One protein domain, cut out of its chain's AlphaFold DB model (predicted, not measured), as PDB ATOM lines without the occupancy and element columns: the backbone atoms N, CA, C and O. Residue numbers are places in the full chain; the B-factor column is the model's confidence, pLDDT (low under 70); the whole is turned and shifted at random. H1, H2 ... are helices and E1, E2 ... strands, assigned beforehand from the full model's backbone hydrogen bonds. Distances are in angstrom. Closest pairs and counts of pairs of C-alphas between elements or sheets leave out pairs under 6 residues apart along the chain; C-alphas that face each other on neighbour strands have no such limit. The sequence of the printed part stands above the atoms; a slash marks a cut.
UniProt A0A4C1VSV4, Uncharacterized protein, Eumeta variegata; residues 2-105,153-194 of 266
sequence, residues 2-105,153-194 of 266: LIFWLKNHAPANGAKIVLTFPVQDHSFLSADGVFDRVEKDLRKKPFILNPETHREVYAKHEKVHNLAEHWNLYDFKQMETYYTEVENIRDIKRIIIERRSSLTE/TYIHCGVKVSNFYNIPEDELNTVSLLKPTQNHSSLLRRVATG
ATOM      1  N   LEU A   2       1.285   4.965  -1.861       74.19
ATOM      2  CA  LEU A   2       2.051   4.800  -3.106       74.19
ATOM      3  C   LEU A   2       2.512   3.359  -3.369       74.19
ATOM      4  O   LEU A   2       2.363   2.865  -4.479       74.19
ATOM      5  N   ILE A   3       2.969   2.647  -2.332       72.31
ATOM      6  CA  ILE A   3       3.362   1.230  -2.427       72.31
ATOM      7  C   ILE A   3       2.175   0.331  -2.820       72.31
ATOM      8  O   ILE A   3       2.324  -0.577  -3.633       72.31
ATOM      9  N   PHE A   4       0.977   0.595  -2.284       72.06
ATOM     10  CA  PHE A   4      -0.240  -0.142  -2.646       72.06
ATOM     11  C   PHE A   4      -0.607   0.073  -4.113       72.06
ATOM     12  O   PHE A   4      -0.910  -0.886  -4.818       72.06
ATOM     13  N   TRP A   5      -0.537   1.321  -4.578       79.62
ATOM     14  CA  TRP A   5      -0.789   1.645  -5.977       79.62
ATOM     15  C   TRP A   5       0.241   0.986  -6.906       79.62
ATOM     16  O   TRP A   5      -0.146   0.331  -7.873       79.62
ATOM     17  N   LEU A   6       1.532   1.042  -6.554       76.31
ATOM     18  CA  LEU A   6       2.617   0.327  -7.244       76.31
ATOM     19  C   LEU A   6       2.339  -1.175  -7.364       76.31
ATOM     20  O   LEU A   6       2.618  -1.781  -8.399       76.31
ATOM     21  N   LYS A   7       1.784  -1.782  -6.312       72.94
ATOM     22  CA  LYS A   7       1.468  -3.210  -6.279       72.94
ATOM     23  C   LYS A   7       0.249  -3.576  -7.128       72.94
ATOM     24  O   LYS A   7       0.329  -4.539  -7.879       72.94
ATOM     25  N   ASN A   8      -0.854  -2.838  -7.006       75.38
ATOM     26  CA  ASN A   8      -2.149  -3.274  -7.547       75.38
ATOM     27  C   ASN A   8      -2.567  -2.593  -8.850       75.38
ATOM     28  O   ASN A   8      -3.372  -3.150  -9.587       75.38
ATOM     29  N   HIS A   9      -2.063  -1.389  -9.121       79.12
ATOM     30  CA  HIS A   9      -2.526  -0.570 -10.243       79.12
ATOM     31  C   HIS A   9      -1.431  -0.269 -11.264       79.12
ATOM     32  O   HIS A   9      -1.745   0.059 -12.406       79.12
ATOM     33  N   ALA A  10      -0.157  -0.371 -10.886       80.38
ATOM     34  CA  ALA A  10       0.917  -0.016 -11.796       80.38
ATOM     35  C   ALA A  10       1.162  -1.103 -12.867       80.38
ATOM     36  O   ALA A  10       1.150  -2.299 -12.545       80.38
ATOM     37  N   PRO A  11       1.427  -0.708 -14.129       81.06
ATOM     38  CA  PRO A  11       1.601  -1.629 -15.257       81.06
ATOM     39  C   PRO A  11       2.740  -2.617 -15.003       81.06
ATOM     40  O   PRO A  11       3.696  -2.275 -14.316       81.06
ATOM     41  N   ALA A  12       2.649  -3.842 -15.540       72.50
ATOM     42  CA  ALA A  12       3.593  -4.944 -15.287       72.50
ATOM     43  C   ALA A  12       5.070  -4.560 -15.529       72.50
ATOM     44  O   ALA A  12       5.948  -4.936 -14.751       72.50
ATOM     45  N   ASN A  13       5.315  -3.729 -16.540       71.00
ATOM     46  CA  ASN A  13       6.645  -3.332 -16.982       71.00
ATOM     47  C   ASN A  13       7.130  -2.101 -16.202       71.00
ATOM     48  O   ASN A  13       6.844  -0.979 -16.601       71.00
ATOM     49  N   GLY A  14       7.844  -2.330 -15.093       65.25
ATOM     50  CA  GLY A  14       8.658  -1.324 -14.395       65.25
ATOM     51  C   GLY A  14       7.903  -0.070 -13.944       65.25
ATOM     52  O   GLY A  14       7.831   0.924 -14.657       65.25
ATOM     53  N   ALA A  15       7.399  -0.079 -12.712       77.38
ATOM     54  CA  ALA A  15       6.784   1.097 -12.116       77.38
ATOM     55  C   ALA A  15       7.748   1.757 -11.126       77.38
ATOM     56  O   ALA A  15       8.227   1.120 -10.182       77.38
ATOM     57  N   LYS A  16       8.016   3.043 -11.348       82.94
ATOM     58  CA  LYS A  16       8.885   3.867 -10.513       82.94
ATOM     59  C   LYS A  16       8.137   5.124 -10.103       82.94
ATOM     60  O   LYS A  16       7.648   5.862 -10.953       82.94
ATOM     61  N   ILE A  17       8.056   5.362  -8.801       82.50
ATOM     62  CA  ILE A  17       7.506   6.593  -8.238       82.50
ATOM     63  C   ILE A  17       8.671   7.417  -7.711       82.50
ATOM     64  O   ILE A  17       9.453   6.939  -6.893       82.50
ATOM     65  N   VAL A  18       8.781   8.657  -8.178       82.25
ATOM     66  CA  VAL A  18       9.753   9.625  -7.668       82.25
ATOM     67  C   VAL A  18       8.990  10.665  -6.866       82.25
ATOM     68  O   VAL A  18       8.190  11.414  -7.418       82.25
ATOM     69  N   LEU A  19       9.232  10.688  -5.562       80.19
ATOM     70  CA  LEU A  19       8.779  11.743  -4.674       80.19
ATOM     71  C   LEU A  19       9.907  12.748  -4.531       80.19
ATOM     72  O   LEU A  19      10.973  12.437  -3.999       80.19
ATOM     73  N   THR A  20       9.660  13.949  -5.025       78.88
ATOM     74  CA  THR A  20      10.560  15.082  -4.858       78.88
ATOM     75  C   THR A  20       9.939  15.975  -3.801       78.88
ATOM     76  O   THR A  20       8.846  16.500  -4.012       78.88
ATOM     77  N   PHE A  21      10.609  16.117  -2.661       74.88
ATOM     78  CA  PHE A  21      10.173  17.053  -1.635       74.88
ATOM     79  C   PHE A  21      10.657  18.448  -2.041       74.88
ATOM     80  O   PHE A  21      11.845  18.612  -2.359       74.88
ATOM     81  N   PRO A  22       9.755  19.441  -2.109       60.25
ATOM     82  CA  PRO A  22      10.163  20.815  -2.349       60.25
ATOM     83  C   PRO A  22      11.039  21.286  -1.185       60.25
ATOM     84  O   PRO A  22      10.840  20.886  -0.038       60.25
ATOM     85  N   VAL A  23      12.020  22.133  -1.489       61.88
ATOM     86  CA  VAL A  23      12.794  22.835  -0.460       61.88
ATOM     87  C   VAL A  23      11.823  23.732   0.320       61.88
ATOM     88  O   VAL A  23      10.971  24.380  -0.295       61.88
ATOM     89  N   GLN A  24      11.922  23.740   1.657       54.16
ATOM     90  CA  GLN A  24      11.264  24.760   2.488       54.16
ATOM     91  C   GLN A  24      11.566  26.139   1.878       54.16
ATOM     92  O   GLN A  24      12.715  26.385   1.535       54.16
ATOM     93  N   ASP A  25      10.529  26.963   1.687       50.75
ATOM     94  CA  ASP A  25      10.498  28.295   1.030       50.75
ATOM     95  C   ASP A  25       9.865  28.357  -0.371       50.75
ATOM     96  O   ASP A  25       9.649  29.443  -0.913       50.75
ATOM     97  N   HIS A  26       9.437  27.225  -0.929       52.31
ATOM     98  CA  HIS A  26       8.546  27.204  -2.094       52.31
ATOM     99  C   HIS A  26       7.236  26.495  -1.751       52.31
ATOM    100  O   HIS A  26       6.967  25.385  -2.215       52.31
ATOM    101  N   SER A  27       6.413  27.129  -0.910       50.31
ATOM    102  CA  SER A  27       5.022  26.710  -0.744       50.31
ATOM    103  C   SER A  27       4.325  26.820  -2.102       50.31
ATOM    104  O   SER A  27       4.214  27.889  -2.702       50.31
ATOM    105  N   PHE A  28       3.895  25.678  -2.634       51.69
ATOM    106  CA  PHE A  28       3.036  25.621  -3.809       51.69
ATOM    107  C   PHE A  28       1.679  26.221  -3.399       51.69
ATOM    108  O   PHE A  28       0.803  25.533  -2.881       51.69
ATOM    109  N   LEU A  29       1.551  27.536  -3.576       50.84
ATOM    110  CA  LEU A  29       0.458  28.420  -3.140       50.84
ATOM    111  C   LEU A  29      -0.905  28.164  -3.827       50.84
ATOM    112  O   LEU A  29      -1.711  29.078  -3.982       50.84
ATOM    113  N   SER A  30      -1.209  26.935  -4.255       59.22
ATOM    114  CA  SER A  30      -2.510  26.610  -4.861       59.22
ATOM    115  C   SER A  30      -3.534  26.071  -3.861       59.22
ATOM    116  O   SER A  30      -4.720  26.358  -4.010       59.22
ATOM    117  N   ALA A  31      -3.104  25.309  -2.848       59.47
ATOM    118  CA  ALA A  31      -4.016  24.725  -1.859       59.47
ATOM    119  C   ALA A  31      -4.496  25.767  -0.833       59.47
ATOM    120  O   ALA A  31      -5.686  25.816  -0.522       59.47
ATOM    121  N   ASP A  32      -3.601  26.653  -0.388       66.69
ATOM    122  CA  ASP A  32      -3.901  27.655   0.645       66.69
ATOM    123  C   ASP A  32      -5.039  28.595   0.220       66.69
ATOM    124  O   ASP A  32      -5.937  28.888   1.001       66.69
ATOM    125  N   GLY A  33      -5.112  28.955  -1.066       79.12
ATOM    126  CA  GLY A  33      -6.183  29.817  -1.568       79.12
ATOM    127  C   GLY A  33      -7.585  29.194  -1.512       79.12
ATOM    128  O   GLY A  33      -8.571  29.929  -1.432       79.12
ATOM    129  N   VAL A  34      -7.716  27.862  -1.572       84.19
ATOM    130  CA  VAL A  34      -9.015  27.186  -1.387       84.19
ATOM    131  C   VAL A  34      -9.394  27.200   0.090       84.19
ATOM    132  O   VAL A  34     -10.536  27.533   0.411       84.19
ATOM    133  N   PHE A  35      -8.437  26.921   0.979       84.44
ATOM    134  CA  PHE A  35      -8.660  26.961   2.424       84.44
ATOM    135  C   PHE A  35      -9.042  28.357   2.907       84.44
ATOM    136  O   PHE A  35     -10.049  28.478   3.595       84.44
ATOM    137  N   ASP A  36      -8.365  29.409   2.447       89.19
ATOM    138  CA  ASP A  36      -8.709  30.793   2.791       89.19
ATOM    139  C   ASP A  36     -10.153  31.147   2.401       89.19
ATOM    140  O   ASP A  36     -10.868  31.852   3.118       89.19
ATOM    141  N   ARG A  37     -10.610  30.672   1.233       92.06
ATOM    142  CA  ARG A  37     -11.979  30.909   0.752       92.06
ATOM    143  C   ARG A  37     -13.011  30.123   1.555       92.06
ATOM    144  O   ARG A  37     -14.061  30.674   1.889       92.06
ATOM    145  N   VAL A  38     -12.711  28.866   1.868       93.31
ATOM    146  CA  VAL A  38     -13.552  28.019   2.718       93.31
ATOM    147  C   VAL A  38     -13.642  28.609   4.123       93.31
ATOM    148  O   VAL A  38     -14.744  28.761   4.642       93.31
ATOM    149  N   GLU A  39     -12.523  29.026   4.711       93.62
ATOM    150  CA  GLU A  39     -12.469  29.625   6.043       93.62
ATOM    151  C   GLU A  39     -13.289  30.918   6.109       93.62
ATOM    152  O   GLU A  39     -14.092  31.098   7.025       93.62
ATOM    153  N   LYS A  40     -13.176  31.788   5.096       95.19
ATOM    154  CA  LYS A  40     -14.015  32.993   4.982       95.19
ATOM    155  C   LYS A  40     -15.511  32.679   4.953       95.19
ATOM    156  O   LYS A  40     -16.299  33.474   5.462       95.19
ATOM    157  N   ASP A  41     -15.918  31.564   4.351       95.38
ATOM    158  CA  ASP A  41     -17.321  31.140   4.329       95.38
ATOM    159  C   ASP A  41     -17.743  30.444   5.636       95.38
ATOM    160  O   ASP A  41     -18.881  30.629   6.070       95.38
ATOM    161  N   LEU A  42     -16.838  29.721   6.302       94.50
ATOM    162  CA  LEU A  42     -17.075  29.130   7.623       94.50
ATOM    163  C   LEU A  42     -17.233  30.204   8.707       94.50
ATOM    164  O   LEU A  42     -18.158  30.113   9.505       94.50
ATOM    165  N   ARG A  43     -16.421  31.271   8.693       94.94
ATOM    166  CA  ARG A  43     -16.522  32.389   9.656       94.94
ATOM    167  C   ARG A  43     -17.881  33.103   9.628       94.94
ATOM    168  O   ARG A  43     -18.269  33.710  10.618       94.94
ATOM    169  N   LYS A  44     -18.624  33.020   8.518       96.25
ATOM    170  CA  LYS A  44     -19.987  33.576   8.396       96.25
ATOM    171  C   LYS A  44     -21.058  32.690   9.040       96.25
ATOM    172  O   LYS A  44     -22.191  33.136   9.196       96.25
ATOM    173  N   LYS A  45     -20.732  31.435   9.359       93.81
ATOM    174  CA  LYS A  45     -21.641  30.446   9.944       93.81
ATOM    175  C   LYS A  45     -21.186  30.154  11.380       93.81
ATOM    176  O   LYS A  45     -20.376  29.251  11.570       93.81
ATOM    177  N   PRO A  46     -21.690  30.887  12.391       88.38
ATOM    178  CA  PRO A  46     -21.219  30.736  13.772       88.38
ATOM    179  C   PRO A  46     -21.490  29.340  14.351       88.38
ATOM    180  O   PRO A  46     -20.763  28.892  15.231       88.38
ATOM    181  N   PHE A  47     -22.496  28.629  13.829       88.62
ATOM    182  CA  PHE A  47     -22.844  27.278  14.256       88.62
ATOM    183  C   PHE A  47     -22.981  26.354  13.045       88.62
ATOM    184  O   PHE A  47     -23.755  26.620  12.125       88.62
ATOM    185  N   ILE A  48     -22.229  25.251  13.052       85.31
ATOM    186  CA  ILE A  48     -22.325  24.170  12.067       85.31
ATOM    187  C   ILE A  48     -22.603  22.890  12.849       85.31
ATOM    188  O   ILE A  48     -21.685  22.228  13.320       85.31
ATOM    189  N   LEU A  49     -23.887  22.588  13.030       81.06
ATOM    190  CA  LEU A  49     -24.334  21.405  13.771       81.06
ATOM    191  C   LEU A  49     -24.309  20.155  12.885       81.06
ATOM    192  O   LEU A  49     -23.933  19.076  13.335       81.06
ATOM    193  N   ASN A  50     -24.633  20.316  11.596       85.44
ATOM    194  CA  ASN A  50     -24.770  19.200  10.671       85.44
ATOM    195  C   ASN A  50     -23.501  18.985   9.827       85.44
ATOM    196  O   ASN A  50     -23.001  19.926   9.197       85.44
ATOM    197  N   PRO A  51     -23.012  17.735   9.710       85.56
ATOM    198  CA  PRO A  51     -21.864  17.412   8.864       85.56
ATOM    199  C   PRO A  51     -22.152  17.659   7.376       85.56
ATOM    200  O   PRO A  51     -21.233  17.930   6.605       85.56
ATOM    201  N   GLU A  52     -23.419  17.604   6.962       90.19
ATOM    202  CA  GLU A  52     -23.845  17.913   5.594       90.19
ATOM    203  C   GLU A  52     -23.600  19.379   5.243       90.19
ATOM    204  O   GLU A  52     -22.998  19.676   4.214       90.19
ATOM    205  N   THR A  53     -23.931  20.294   6.156       90.94
ATOM    206  CA  THR A  53     -23.671  21.726   5.980       90.94
ATOM    207  C   THR A  53     -22.177  22.011   5.837       90.94
ATOM    208  O   THR A  53     -21.784  22.888   5.067       90.94
ATOM    209  N   HIS A  54     -21.324  21.255   6.536       90.56
ATOM    210  CA  HIS A  54     -19.878  21.338   6.349       90.56
ATOM    211  C   HIS A  54     -19.479  20.873   4.940       90.56
ATOM    212  O   HIS A  54     -18.731  21.564   4.255       90.56
ATOM    213  N   ARG A  55     -20.023  19.751   4.449       92.06
ATOM    214  CA  ARG A  55     -19.751  19.261   3.083       92.06
ATOM    215  C   ARG A  55     -20.165  20.268   2.014       92.06
ATOM    216  O   ARG A  55     -19.398  20.487   1.081       92.06
ATOM    217  N   GLU A  56     -21.320  20.908   2.165       94.31
ATOM    218  CA  GLU A  56     -21.813  21.927   1.230       94.31
ATOM    219  C   GLU A  56     -20.867  23.127   1.108       94.31
ATOM    220  O   GLU A  56     -20.618  23.610   0.003       94.31
ATOM    221  N   VAL A  57     -20.301  23.595   2.229       94.75
ATOM    222  CA  VAL A  57     -19.357  24.725   2.219       94.75
ATOM    223  C   VAL A  57     -18.113  24.385   1.403       94.75
ATOM    224  O   VAL A  57     -17.673  25.204   0.599       94.75
ATOM    225  N   TYR A  58     -17.574  23.174   1.551       93.00
ATOM    226  CA  TYR A  58     -16.407  22.747   0.778       93.00
ATOM    227  C   TYR A  58     -16.769  22.447  -0.685       93.00
ATOM    228  O   TYR A  58     -16.016  22.813  -1.586       93.00
ATOM    229  N   ALA A  59     -17.948  21.864  -0.937       94.50
ATOM    230  CA  ALA A  59     -18.433  21.526  -2.279       94.50
ATOM    231  C   ALA A  59     -18.630  22.755  -3.178       94.50
ATOM    232  O   ALA A  59     -18.578  22.647  -4.402       94.50
ATOM    233  N   LYS A  60     -18.825  23.934  -2.577       95.44
ATOM    234  CA  LYS A  60     -18.898  25.214  -3.289       95.44
ATOM    235  C   LYS A  60     -17.572  25.611  -3.945       95.44
ATOM    236  O   LYS A  60     -17.590  26.267  -4.984       95.44
ATOM    237  N   HIS A  61     -16.442  25.266  -3.329       92.31
ATOM    238  CA  HIS A  61     -15.116  25.704  -3.780       92.31
ATOM    239  C   HIS A  61     -14.380  24.630  -4.582       92.31
ATOM    240  O   HIS A  61     -13.590  24.979  -5.456       92.31
ATOM    241  N   GLU A  62     -14.640  23.347  -4.319       90.00
ATOM    242  CA  GLU A  62     -13.991  22.239  -5.024       90.00
ATOM    243  C   GLU A  62     -14.823  20.946  -4.975       90.00
ATOM    244  O   GLU A  62     -15.793  20.815  -4.228       90.00
ATOM    245  N   LYS A  63     -14.431  19.948  -5.774       91.19
ATOM    246  CA  LYS A  63     -14.999  18.603  -5.718       91.19
ATOM    247  C   LYS A  63     -14.617  17.918  -4.405       91.19
ATOM    248  O   LYS A  63     -13.509  17.405  -4.250       91.19
ATOM    249  N   VAL A  64     -15.567  17.855  -3.479       90.00
ATOM    250  CA  VAL A  64     -15.397  17.141  -2.212       90.00
ATOM    251  C   VAL A  64     -15.519  15.644  -2.439       90.00
ATOM    252  O   VAL A  64     -16.451  15.158  -3.079       90.00
ATOM    253  N   HIS A  65     -14.579  14.903  -1.870       88.06
ATOM    254  CA  HIS A  65     -14.630  13.457  -1.827       88.06
ATOM    255  C   HIS A  65     -14.836  12.984  -0.393       88.06
ATOM    256  O   HIS A  65     -14.035  13.279   0.491       88.06
ATOM    257  N   ASN A  66     -15.893  12.205  -0.175       83.38
ATOM    258  CA  ASN A  66     -16.165  11.634   1.135       83.38
ATOM    259  C   ASN A  66     -15.161  10.527   1.469       83.38
ATOM    260  O   ASN A  66     -14.904   9.614   0.672       83.38
ATOM    261  N   LEU A  67     -14.639  10.607   2.689       77.50
ATOM    262  CA  LEU A  67     -13.873   9.543   3.318       77.50
ATOM    263  C   LEU A  67     -14.753   8.283   3.420       77.50
ATOM    264  O   LEU A  67     -15.949   8.401   3.666       77.50
ATOM    265  N   ALA A  68     -14.174   7.097   3.216       75.12
ATOM    266  CA  ALA A  68     -14.846   5.789   3.136       75.12
ATOM    267  C   ALA A  68     -15.636   5.490   1.847       75.12
ATOM    268  O   ALA A  68     -15.611   4.347   1.397       75.12
ATOM    269  N   GLU A  69     -16.285   6.477   1.226       81.69
ATOM    270  CA  GLU A  69     -16.973   6.269  -0.062       81.69
ATOM    271  C   GLU A  69     -15.993   6.326  -1.234       81.69
ATOM    272  O   GLU A  69     -15.900   5.407  -2.046       81.69
ATOM    273  N   HIS A  70     -15.242   7.424  -1.314       84.44
ATOM    274  CA  HIS A  70     -14.347   7.705  -2.432       84.44
ATOM    275  C   HIS A  70     -12.897   7.340  -2.095       84.44
ATOM    276  O   HIS A  70     -12.109   7.024  -2.985       84.44
ATOM    277  N   TRP A  71     -12.545   7.375  -0.806       76.44
ATOM    278  CA  TRP A  71     -11.194   7.116  -0.313       76.44
ATOM    279  C   TRP A  71     -11.201   5.899   0.602       76.44
ATOM    280  O   TRP A  71     -11.875   5.882   1.632       76.44
ATOM    281  N   ASN A  72     -10.393   4.899   0.251       72.06
ATOM    282  CA  ASN A  72     -10.119   3.775   1.136       72.06
ATOM    283  C   ASN A  72      -9.111   4.215   2.205       72.06
ATOM    284  O   ASN A  72      -8.013   4.651   1.871       72.06
ATOM    285  N   LEU A  73      -9.459   4.070   3.482       70.31
ATOM    286  CA  LEU A  73      -8.514   4.218   4.589       70.31
ATOM    287  C   LEU A  73      -7.842   2.875   4.879       70.31
ATOM    288  O   LEU A  73      -8.508   1.844   5.010       70.31
ATOM    289  N   TYR A  74      -6.519   2.899   5.019       70.00
ATOM    290  CA  TYR A  74      -5.727   1.740   5.425       70.00
ATOM    291  C   TYR A  74      -5.053   2.018   6.762       70.00
ATOM    292  O   TYR A  74      -4.663   3.153   7.033       70.00
ATOM    293  N   ASP A  75      -4.941   0.986   7.597       70.44
ATOM    294  CA  ASP A  75      -4.307   1.111   8.904       70.44
ATOM    295  C   ASP A  75      -2.792   1.191   8.717       70.44
ATOM    296  O   ASP A  75      -2.113   0.187   8.488       70.44
ATOM    297  N   PHE A  76      -2.258   2.409   8.767       70.38
ATOM    298  CA  PHE A  76      -0.830   2.638   8.587       70.38
ATOM    299  C   PHE A  76      -0.003   2.174   9.785       70.38
ATOM    300  O   PHE A  76       1.158   1.830   9.586       70.38
ATOM    301  N   LYS A  77      -0.578   2.073  10.992       75.56
ATOM    302  CA  LYS A  77       0.169   1.583  12.163       75.56
ATOM    303  C   LYS A  77       0.586   0.132  11.985       75.56
ATOM    304  O   LYS A  77       1.686  -0.258  12.352       75.56
ATOM    305  N   GLN A  78      -0.254  -0.669  11.333       69.12
ATOM    306  CA  GLN A  78       0.122  -2.039  10.992       69.12
ATOM    307  C   GLN A  78       1.314  -2.076  10.033       69.12
ATOM    308  O   GLN A  78       2.112  -3.006  10.104       69.12
ATOM    309  N   MET A  79       1.503  -1.057   9.188       69.25
ATOM    310  CA  MET A  79       2.656  -1.001   8.292       69.25
ATOM    311  C   MET A  79       3.983  -0.844   9.047       69.25
ATOM    312  O   MET A  79       4.978  -1.401   8.591       69.25
ATOM    313  N   GLU A  80       4.016  -0.203  10.219       75.75
ATOM    314  CA  GLU A  80       5.234  -0.104  11.050       75.75
ATOM    315  C   GLU A  80       5.770  -1.481  11.470       75.75
ATOM    316  O   GLU A  80       6.967  -1.654  11.702       75.75
ATOM    317  N   THR A  81       4.917  -2.508  11.523       76.44
ATOM    318  CA  THR A  81       5.370  -3.874  11.826       76.44
ATOM    319  C   THR A  81       6.198  -4.483  10.691       76.44
ATOM    320  O   THR A  81       7.088  -5.289  10.956       76.44
ATOM    321  N   TYR A  82       5.972  -4.044   9.451       71.31
ATOM    322  CA  TYR A  82       6.577  -4.606   8.241       71.31
ATOM    323  C   TYR A  82       7.693  -3.740   7.671       71.31
ATOM    324  O   TYR A  82       8.666  -4.269   7.130       71.31
ATOM    325  N   TYR A  83       7.546  -2.420   7.784       77.12
ATOM    326  CA  TYR A  83       8.483  -1.466   7.223       77.12
ATOM    327  C   TYR A  83       9.387  -0.873   8.304       77.12
ATOM    328  O   TYR A  83       8.972  -0.669   9.445       77.12
ATOM    329  N   THR A  84      10.645  -0.627   7.961       81.88
ATOM    330  CA  THR A  84      11.567   0.160   8.777       81.88
ATOM    331  C   THR A  84      11.285   1.640   8.571       81.88
ATOM    332  O   THR A  84      11.036   2.081   7.445       81.88
ATOM    333  N   GLU A  85      11.348   2.411   9.651       81.44
ATOM    334  CA  GLU A  85      11.354   3.865   9.548       81.44
ATOM    335  C   GLU A  85      12.595   4.310   8.773       81.44
ATOM    336  O   GLU A  85      13.683   3.751   8.929       81.44
ATOM    337  N   VAL A  86      12.414   5.287   7.887       79.25
ATOM    338  CA  VAL A  86      13.539   5.933   7.216       79.25
ATOM    339  C   VAL A  86      14.001   7.047   8.138       79.25
ATOM    340  O   VAL A  86      13.247   7.980   8.414       79.25
ATOM    341  N   GLU A  87      15.223   6.948   8.639       79.00
ATOM    342  CA  GLU A  87      15.810   8.015   9.441       79.00
ATOM    343  C   GLU A  87      16.065   9.257   8.573       79.00
ATOM    344  O   GLU A  87      16.314   9.163   7.369       79.00
ATOM    345  N   ASN A  88      16.003  10.437   9.194       80.88
ATOM    346  CA  ASN A  88      16.332  11.725   8.571       80.88
ATOM    347  C   ASN A  88      15.446  12.142   7.382       80.88
ATOM    348  O   ASN A  88      15.892  12.926   6.553       80.88
ATOM    349  N   ILE A  89      14.173  11.710   7.311       76.75
ATOM    350  CA  ILE A  89      13.230  12.106   6.233       76.75
ATOM    351  C   ILE A  89      13.174  13.620   5.999       76.75
ATOM    352  O   ILE A  89      12.987  14.054   4.867       76.75
ATOM    353  N   ARG A  90      13.365  14.419   7.052       73.94
ATOM    354  CA  ARG A  90      13.358  15.886   6.974       73.94
ATOM    355  C   ARG A  90      14.454  16.448   6.069       73.94
ATOM    356  O   ARG A  90      14.218  17.447   5.402       73.94
ATOM    357  N   ASP A  91      15.606  15.788   6.020       78.00
ATOM    358  CA  ASP A  91      16.761  16.235   5.238       78.00
ATOM    359  C   ASP A  91      16.752  15.651   3.814       78.00
ATOM    360  O   ASP A  91      17.510  16.081   2.937       78.00
ATOM    361  N   ILE A  92      15.868  14.676   3.565       78.44
ATOM    362  CA  ILE A  92      15.747  13.985   2.283       78.44
ATOM    363  C   ILE A  92      15.013  14.871   1.282       78.44
ATOM    364  O   ILE A  92      13.851  15.232   1.454       78.44
ATOM    365  N   LYS A  93      15.658  15.120   0.144       78.75
ATOM    366  CA  LYS A  93      15.068  15.892  -0.957       78.75
ATOM    367  C   LYS A  93      14.341  15.017  -1.970       78.75
ATOM    368  O   LYS A  93      13.428  15.476  -2.656       78.75
ATOM    369  N   ARG A  94      14.745  13.749  -2.089       78.50
ATOM    370  CA  ARG A  94      14.202  12.816  -3.080       78.50
ATOM    371  C   ARG A  94      14.080  11.405  -2.511       78.50
ATOM    372  O   ARG A  94      15.063  10.845  -2.030       78.50
ATOM    373  N   ILE A  95      12.888  10.826  -2.636       79.94
ATOM    374  CA  ILE A  95      12.593   9.416  -2.356       79.94
ATOM    375  C   ILE A  95      12.170   8.756  -3.668       79.94
ATOM    376  O   ILE A  95      11.196   9.166  -4.298       79.94
ATOM    377  N   ILE A  96      12.886   7.719  -4.088       80.44
ATOM    378  CA  ILE A  96      12.521   6.920  -5.262       80.44
ATOM    379  C   ILE A  96      12.036   5.563  -4.777       80.44
ATOM    380  O   ILE A  96      12.786   4.848  -4.119       80.44
ATOM    381  N   ILE A  97      10.807   5.205  -5.137       82.38
ATOM    382  CA  ILE A  97      10.210   3.900  -4.865       82.38
ATOM    383  C   ILE A  97      10.162   3.132  -6.184       82.38
ATOM    384  O   ILE A  97       9.475   3.539  -7.123       82.38
ATOM    385  N   GLU A  98      10.890   2.024  -6.259       79.56
ATOM    386  CA  GLU A  98      10.961   1.183  -7.454       79.56
ATOM    387  C   GLU A  98      10.305  -0.174  -7.189       79.56
ATOM    388  O   GLU A  98      10.611  -0.827  -6.188       79.56
ATOM    389  N   ARG A  99       9.424  -0.612  -8.097       77.25
ATOM    390  CA  ARG A  99       8.905  -1.982  -8.098       77.25
ATOM    391  C   ARG A  99       9.834  -2.879  -8.900       77.25
ATOM    392  O   ARG A  99       9.805  -2.852 -10.130       77.25
ATOM    393  N   ARG A 100      10.579  -3.741  -8.210       71.56
ATOM    394  CA  ARG A 100      11.327  -4.820  -8.856       71.56
ATOM    395  C   ARG A 100      10.472  -6.075  -8.878       71.56
ATOM    396  O   ARG A 100      10.114  -6.611  -7.830       71.56
ATOM    397  N   SER A 101      10.118  -6.523 -10.075       65.69
ATOM    398  CA  SER A 101       9.659  -7.891 -10.275       65.69
ATOM    399  C   SER A 101      10.886  -8.786 -10.213       65.69
ATOM    400  O   SER A 101      11.780  -8.638 -11.047       65.69
ATOM    401  N   SER A 102      10.930  -9.721  -9.264       58.59
ATOM    402  CA  SER A 102      11.795 -10.891  -9.390       58.59
ATOM    403  C   SER A 102      11.260 -11.753 -10.535       58.59
ATOM    404  O   SER A 102      10.628 -12.785 -10.338       58.59
ATOM    405  N   LEU A 103      11.462 -11.299 -11.772       54.41
ATOM    406  CA  LEU A 103      11.534 -12.240 -12.873       54.41
ATOM    407  C   LEU A 103      12.704 -13.136 -12.515       54.41
ATOM    408  O   LEU A 103      13.808 -12.653 -12.273       54.41
ATOM    409  N   THR A 104      12.402 -14.414 -12.367       47.97
ATOM    410  CA  THR A 104      13.328 -15.504 -12.116       47.97
ATOM    411  C   THR A 104      14.341 -15.576 -13.260       47.97
ATOM    412  O   THR A 104      14.312 -16.490 -14.075       47.97
ATOM    413  N   GLU A 105      15.244 -14.606 -13.363       47.78
ATOM    414  CA  GLU A 105      16.526 -14.833 -13.994       47.78
ATOM    415  C   GLU A 105      17.271 -15.744 -13.032       47.78
ATOM    416  O   GLU A 105      17.860 -15.324 -12.038       47.78
ATOM    417  N   THR A 153       4.734 -13.402  -7.052       43.44
ATOM    418  CA  THR A 153       5.594 -12.361  -7.576       43.44
ATOM    419  C   THR A 153       5.929 -11.511  -6.367       43.44
ATOM    420  O   THR A 153       5.109 -10.720  -5.895       43.44
ATOM    421  N   TYR A 154       7.099 -11.757  -5.785       49.12
ATOM    422  CA  TYR A 154       7.593 -10.955  -4.680       49.12
ATOM    423  C   TYR A 154       7.940  -9.584  -5.248       49.12
ATOM    424  O   TYR A 154       8.875  -9.415  -6.027       49.12
ATOM    425  N   ILE A 155       7.119  -8.600  -4.900       50.16
ATOM    426  CA  ILE A 155       7.401  -7.209  -5.212       50.16
ATOM    427  C   ILE A 155       8.438  -6.736  -4.205       50.16
ATOM    428  O   ILE A 155       8.120  -6.496  -3.040       50.16
ATOM    429  N   HIS A 156       9.676  -6.594  -4.666       54.56
ATOM    430  CA  HIS A 156      10.690  -5.891  -3.902       54.56
ATOM    431  C   HIS A 156      10.506  -4.392  -4.131       54.56
ATOM    432  O   HIS A 156      10.701  -3.892  -5.240       54.56
ATOM    433  N   CYS A 157      10.101  -3.689  -3.074       56.06
ATOM    434  CA  CYS A 157      10.092  -2.232  -3.031       56.06
ATOM    435  C   CYS A 157      11.412  -1.763  -2.418       56.06
ATOM    436  O   CYS A 157      11.609  -1.864  -1.207       56.06
ATOM    437  N   GLY A 158      12.317  -1.268  -3.260       59.47
ATOM    438  CA  GLY A 158      13.512  -0.563  -2.802       59.47
ATOM    439  C   GLY A 158      13.217   0.922  -2.643       59.47
ATOM    440  O   GLY A 158      12.452   1.480  -3.438       59.47
ATOM    441  N   VAL A 159      13.834   1.558  -1.648       65.31
ATOM    442  CA  VAL A 159      13.864   3.016  -1.560       65.31
ATOM    443  C   VAL A 159      15.280   3.520  -1.766       65.31
ATOM    444  O   VAL A 159      16.220   3.080  -1.106       65.31
ATOM    445  N   LYS A 160      15.421   4.450  -2.712       73.75
ATOM    446  CA  LYS A 160      16.630   5.256  -2.871       73.75
ATOM    447  C   LYS A 160      16.377   6.628  -2.267       73.75
ATOM    448  O   LYS A 160      15.364   7.260  -2.576       73.75
ATOM    449  N   VAL A 161      17.305   7.062  -1.426       71.25
ATOM    450  CA  VAL A 161      17.263   8.342  -0.720       71.25
ATOM    451  C   VAL A 161      18.393   9.227  -1.226       71.25
ATOM    452  O   VAL A 161      19.515   8.753  -1.395       71.25
ATOM    453  N   SER A 162      18.108  10.511  -1.452       74.88
ATOM    454  CA  SER A 162      19.133  11.509  -1.762       74.88
ATOM    455  C   SER A 162      18.867  12.847  -1.087       74.88
ATOM    456  O   SER A 162      17.744  13.361  -1.121       74.88
ATOM    457  N   ASN A 163      19.940  13.460  -0.588       77.12
ATOM    458  CA  ASN A 163      19.947  14.840  -0.090       77.12
ATOM    459  C   ASN A 163      20.221  15.861  -1.212       77.12
ATOM    460  O   ASN A 163      20.209  17.073  -0.985       77.12
ATOM    461  N   PHE A 164      20.461  15.389  -2.437       73.75
ATOM    462  CA  PHE A 164      20.819  16.215  -3.587       73.75
ATOM    463  C   PHE A 164      19.950  15.873  -4.801       73.75
ATOM    464  O   PHE A 164      19.706  14.703  -5.102       73.75
ATOM    465  N   TYR A 165      19.514  16.898  -5.535       71.25
ATOM    466  CA  TYR A 165      18.661  16.724  -6.716       71.25
ATOM    467  C   TYR A 165      19.406  16.148  -7.928       71.25
ATOM    468  O   TYR A 165      18.806  15.432  -8.723       71.25
ATOM    469  N   ASN A 166      20.711  16.417  -8.032       77.25
ATOM    470  CA  ASN A 166      21.496  16.182  -9.249       77.25
ATOM    471  C   ASN A 166      22.372  14.919  -9.202       77.25
ATOM    472  O   ASN A 166      23.260  14.775 -10.036       77.25
ATOM    473  N   ILE A 167      22.162  14.021  -8.234       76.69
ATOM    474  CA  ILE A 167      22.938  12.774  -8.166       76.69
ATOM    475  C   ILE A 167      22.387  11.774  -9.197       76.69
ATOM    476  O   ILE A 167      21.170  11.529  -9.197       76.69
ATOM    477  N   PRO A 168      23.242  11.204 -10.071       79.75
ATOM    478  CA  PRO A 168      22.832  10.166 -11.009       79.75
ATOM    479  C   PRO A 168      22.302   8.940 -10.258       79.75
ATOM    480  O   PRO A 168      22.751   8.589  -9.172       79.75
ATOM    481  N   GLU A 169      21.294   8.281 -10.823       75.88
ATOM    482  CA  GLU A 169      20.501   7.288 -10.086       75.88
ATOM    483  C   GLU A 169      21.271   6.028  -9.683       75.88
ATOM    484  O   GLU A 169      20.839   5.317  -8.768       75.88
ATOM    485  N   ASP A 170      22.385   5.765 -10.361       78.81
ATOM    486  CA  ASP A 170      23.270   4.621 -10.138       78.81
ATOM    487  C   ASP A 170      24.155   4.802  -8.898       78.81
ATOM    488  O   ASP A 170      24.622   3.820  -8.327       78.81
ATOM    489  N   GLU A 171      24.317   6.040  -8.424       76.19
ATOM    490  CA  GLU A 171      25.107   6.380  -7.231       76.19
ATOM    491  C   GLU A 171      24.257   6.449  -5.952       76.19
ATOM    492  O   GLU A 171      24.764   6.702  -4.859       76.19
ATOM    493  N   LEU A 172      22.944   6.237  -6.063       75.25
ATOM    494  CA  LEU A 172      22.048   6.304  -4.917       75.25
ATOM    495  C   LEU A 172      22.080   5.010  -4.108       75.25
ATOM    496  O   LEU A 172      21.717   3.940  -4.604       75.25
ATOM    497  N   ASN A 173      22.393   5.141  -2.821       74.31
ATOM    498  CA  ASN A 173      22.287   4.045  -1.867       74.31
ATOM    499  C   ASN A 173      20.839   3.538  -1.799       74.31
ATOM    500  O   ASN A 173      19.899   4.285  -1.512       74.31
ATOM    501  N   THR A 174      20.664   2.245  -2.069       71.50
ATOM    502  CA  THR A 174      19.380   1.557  -1.928       71.50
ATOM    503  C   THR A 174      19.262   0.977  -0.531       71.50
ATOM    504  O   THR A 174      20.086   0.151  -0.139       71.50
ATOM    505  N   VAL A 175      18.197   1.336   0.179       73.81
ATOM    506  CA  VAL A 175      17.820   0.690   1.437       73.81
ATOM    507  C   VAL A 175      16.503  -0.047   1.212       73.81
ATOM    508  O   VAL A 175      15.557   0.479   0.621       73.81
ATOM    509  N   SER A 176      16.448  -1.308   1.642       73.50
ATOM    510  CA  SER A 176      15.182  -2.037   1.702       73.50
ATOM    511  C   SER A 176      14.357  -1.460   2.842       73.50
ATOM    512  O   SER A 176      14.820  -1.458   3.977       73.50
ATOM    513  N   LEU A 177      13.128  -1.024   2.561       72.62
ATOM    514  CA  LEU A 177      12.204  -0.646   3.633       72.62
ATOM    515  C   LEU A 177      11.660  -1.857   4.387       72.62
ATOM    516  O   LEU A 177      10.984  -1.686   5.388       72.62
ATOM    517  N   LEU A 178      11.866  -3.070   3.885       70.25
ATOM    518  CA  LEU A 178      11.272  -4.269   4.458       70.25
ATOM    519  C   LEU A 178      12.123  -4.800   5.592       70.25
ATOM    520  O   LEU A 178      13.319  -5.047   5.412       70.25
ATOM    521  N   LYS A 179      11.478  -5.037   6.736       81.19
ATOM    522  CA  LYS A 179      12.103  -5.754   7.842       81.19
ATOM    523  C   LYS A 179      12.459  -7.178   7.377       81.19
ATOM    524  O   LYS A 179      11.625  -7.821   6.737       81.19
ATOM    525  N   PRO A 180      13.654  -7.704   7.709       72.25
ATOM    526  CA  PRO A 180      14.190  -8.937   7.112       72.25
ATOM    527  C   PRO A 180      13.345 -10.208   7.299       72.25
ATOM    528  O   PRO A 180      13.590 -11.205   6.629       72.25
ATOM    529  N   THR A 181      12.384 -10.209   8.224       69.06
ATOM    530  CA  THR A 181      11.705 -11.418   8.710       69.06
ATOM    531  C   THR A 181      10.231 -11.535   8.315       69.06
ATOM    532  O   THR A 181       9.590 -12.511   8.706       69.06
ATOM    533  N   GLN A 182       9.659 -10.588   7.559       65.69
ATOM    534  CA  GLN A 182       8.205 -10.546   7.341       65.69
ATOM    535  C   GLN A 182       7.781 -10.814   5.885       65.69
ATOM    536  O   GLN A 182       8.310 -10.230   4.944       65.69
ATOM    537  N   ASN A 183       6.789 -11.699   5.708       59.41
ATOM    538  CA  ASN A 183       6.209 -12.065   4.410       59.41
ATOM    539  C   ASN A 183       4.936 -11.252   4.087       59.41
ATOM    540  O   ASN A 183       4.121 -10.945   4.951       59.41
ATOM    541  N   HIS A 184       4.764 -10.930   2.801       61.50
ATOM    542  CA  HIS A 184       3.962  -9.812   2.275       61.50
ATOM    543  C   HIS A 184       2.471 -10.053   1.979       61.50
ATOM    544  O   HIS A 184       1.802  -9.155   1.446       61.50
ATOM    545  N   SER A 185       1.941 -11.257   2.183       54.00
ATOM    546  CA  SER A 185       0.697 -11.650   1.505       54.00
ATOM    547  C   SER A 185      -0.558 -10.898   1.982       54.00
ATOM    548  O   SER A 185      -1.504 -10.795   1.207       54.00
ATOM    549  N   SER A 186      -0.564 -10.271   3.165       55.53
ATOM    550  CA  SER A 186      -1.786  -9.708   3.776       55.53
ATOM    551  C   SER A 186      -1.640  -8.295   4.368       55.53
ATOM    552  O   SER A 186      -2.221  -7.989   5.402       55.53
ATOM    553  N   LEU A 187      -0.861  -7.416   3.732       57.97
ATOM    554  CA  LEU A 187      -0.393  -6.167   4.360       57.97
ATOM    555  C   LEU A 187      -1.406  -5.032   4.524       57.97
ATOM    556  O   LEU A 187      -1.123  -4.073   5.233       57.97
ATOM    557  N   LEU A 188      -2.543  -5.070   3.833       55.28
ATOM    558  CA  LEU A 188      -3.466  -3.939   3.824       55.28
ATOM    559  C   LEU A 188      -4.869  -4.410   4.140       55.28
ATOM    560  O   LEU A 188      -5.664  -4.735   3.257       55.28
ATOM    561  N   ARG A 189      -5.158  -4.430   5.439       56.44
ATOM    562  CA  ARG A 189      -6.522  -4.503   5.940       56.44
ATOM    563  C   ARG A 189      -7.125  -3.098   5.871       56.44
ATOM    564  O   ARG A 189      -6.481  -2.114   6.239       56.44
ATOM    565  N   ARG A 190      -8.352  -2.995   5.353       53.62
ATOM    566  CA  ARG A 190      -9.125  -1.747   5.428       53.62
ATOM    567  C   ARG A 190      -9.328  -1.393   6.899       53.62
ATOM    568  O   ARG A 190      -9.616  -2.287   7.696       53.62
ATOM    569  N   VAL A 191      -9.182  -0.116   7.249       58.19
ATOM    570  CA  VAL A 191      -9.581   0.349   8.585       58.19
ATOM    571  C   VAL A 191     -11.086   0.160   8.675       58.19
ATOM    572  O   VAL A 191     -11.814   0.642   7.805       58.19
ATOM    573  N   ALA A 192     -11.553  -0.559   9.694       57.66
ATOM    574  CA  ALA A 192     -12.972  -0.561   9.999       57.66
ATOM    575  C   ALA A 192     -13.362   0.883  10.332       57.66
ATOM    576  O   ALA A 192     -12.805   1.492  11.239       57.66
ATOM    577  N   THR A 193     -14.280   1.457   9.563       54.84
ATOM    578  CA  THR A 193     -14.694   2.859   9.707       54.84
ATOM    579  C   THR A 193     -15.466   3.134  10.998       54.84
ATOM    580  O   THR A 193     -15.708   4.293  11.315       54.84
ATOM    581  N   GLY A 194     -15.794   2.097  11.774       63.84
ATOM    582  CA  GLY A 194     -16.282   2.199  13.145       63.84
ATOM    583  C   GLY A 194     -15.208   1.752  14.130       63.84
ATOM    584  O   GLY A 194     -15.102   0.567  14.435       63.84
TER     585      GLY A 194
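Overview. This is residues 2 to 105 and 153 to 194 of the 266 residues of an uncharacterized protein of Eumeta variegata (UniProt A0A4C1VSV4). Little structure is regular: a twisted antiparallel sheet with H1 over one face lies at one end, and a helical hairpin, H2 and H3, forms a lobe at the other. The 146 printed residues run H1 E1 H2 H3 H4 E2 E3 E4, sheet order E1 E2 E3 E4, class mixed, 58 in named elements. It is loose, radius of gyration of the C-alphas 20.1 A, spanning 63 by 39 by 28 A.

Along the chain. H1, residues 2 to 8, begins at C-alpha 2 (2.051, 4.800, -3.106). E1 is 16 to 20, H2 32 to 42 with 15.0 A, H3 51 to 59, H4 76 to 82, E2 94 to 101 and E3 155 to 162 with 22.4 A each; E4, 174 to 176, ends at C-alpha 176 (15.182, -2.037, 1.702).

Arrangement. H1 is over E2, height over the sheet 8.4 A; their closest C-alphas, Leu 6 and Arg 99, are 6.8 A apart. Within hydrogen-bond range are N 17 and O 97, 2.9 A, N 96 and O 160, 2.9 A, and N 159 and O 175, 3.0 A. H2 and H3 touch, closest C-alphas Val 38 and Tyr 58, 6.3 A. H1, H2 and H3 have every O i to N i+4 pair within range; H4, not on the sheet, has 0 of 3, but 4 of 4 O i to N i+3.

Size, cuts and confidence. Residues 106 to 152 are cut out, a 12.9 A gap between C-alphas 105 and 153. Links E1 to H2, H3 to H4, H4 to E2 and E3 to E4 are long. pLDDT is under 70 for 40 residues, among them 181 to 194.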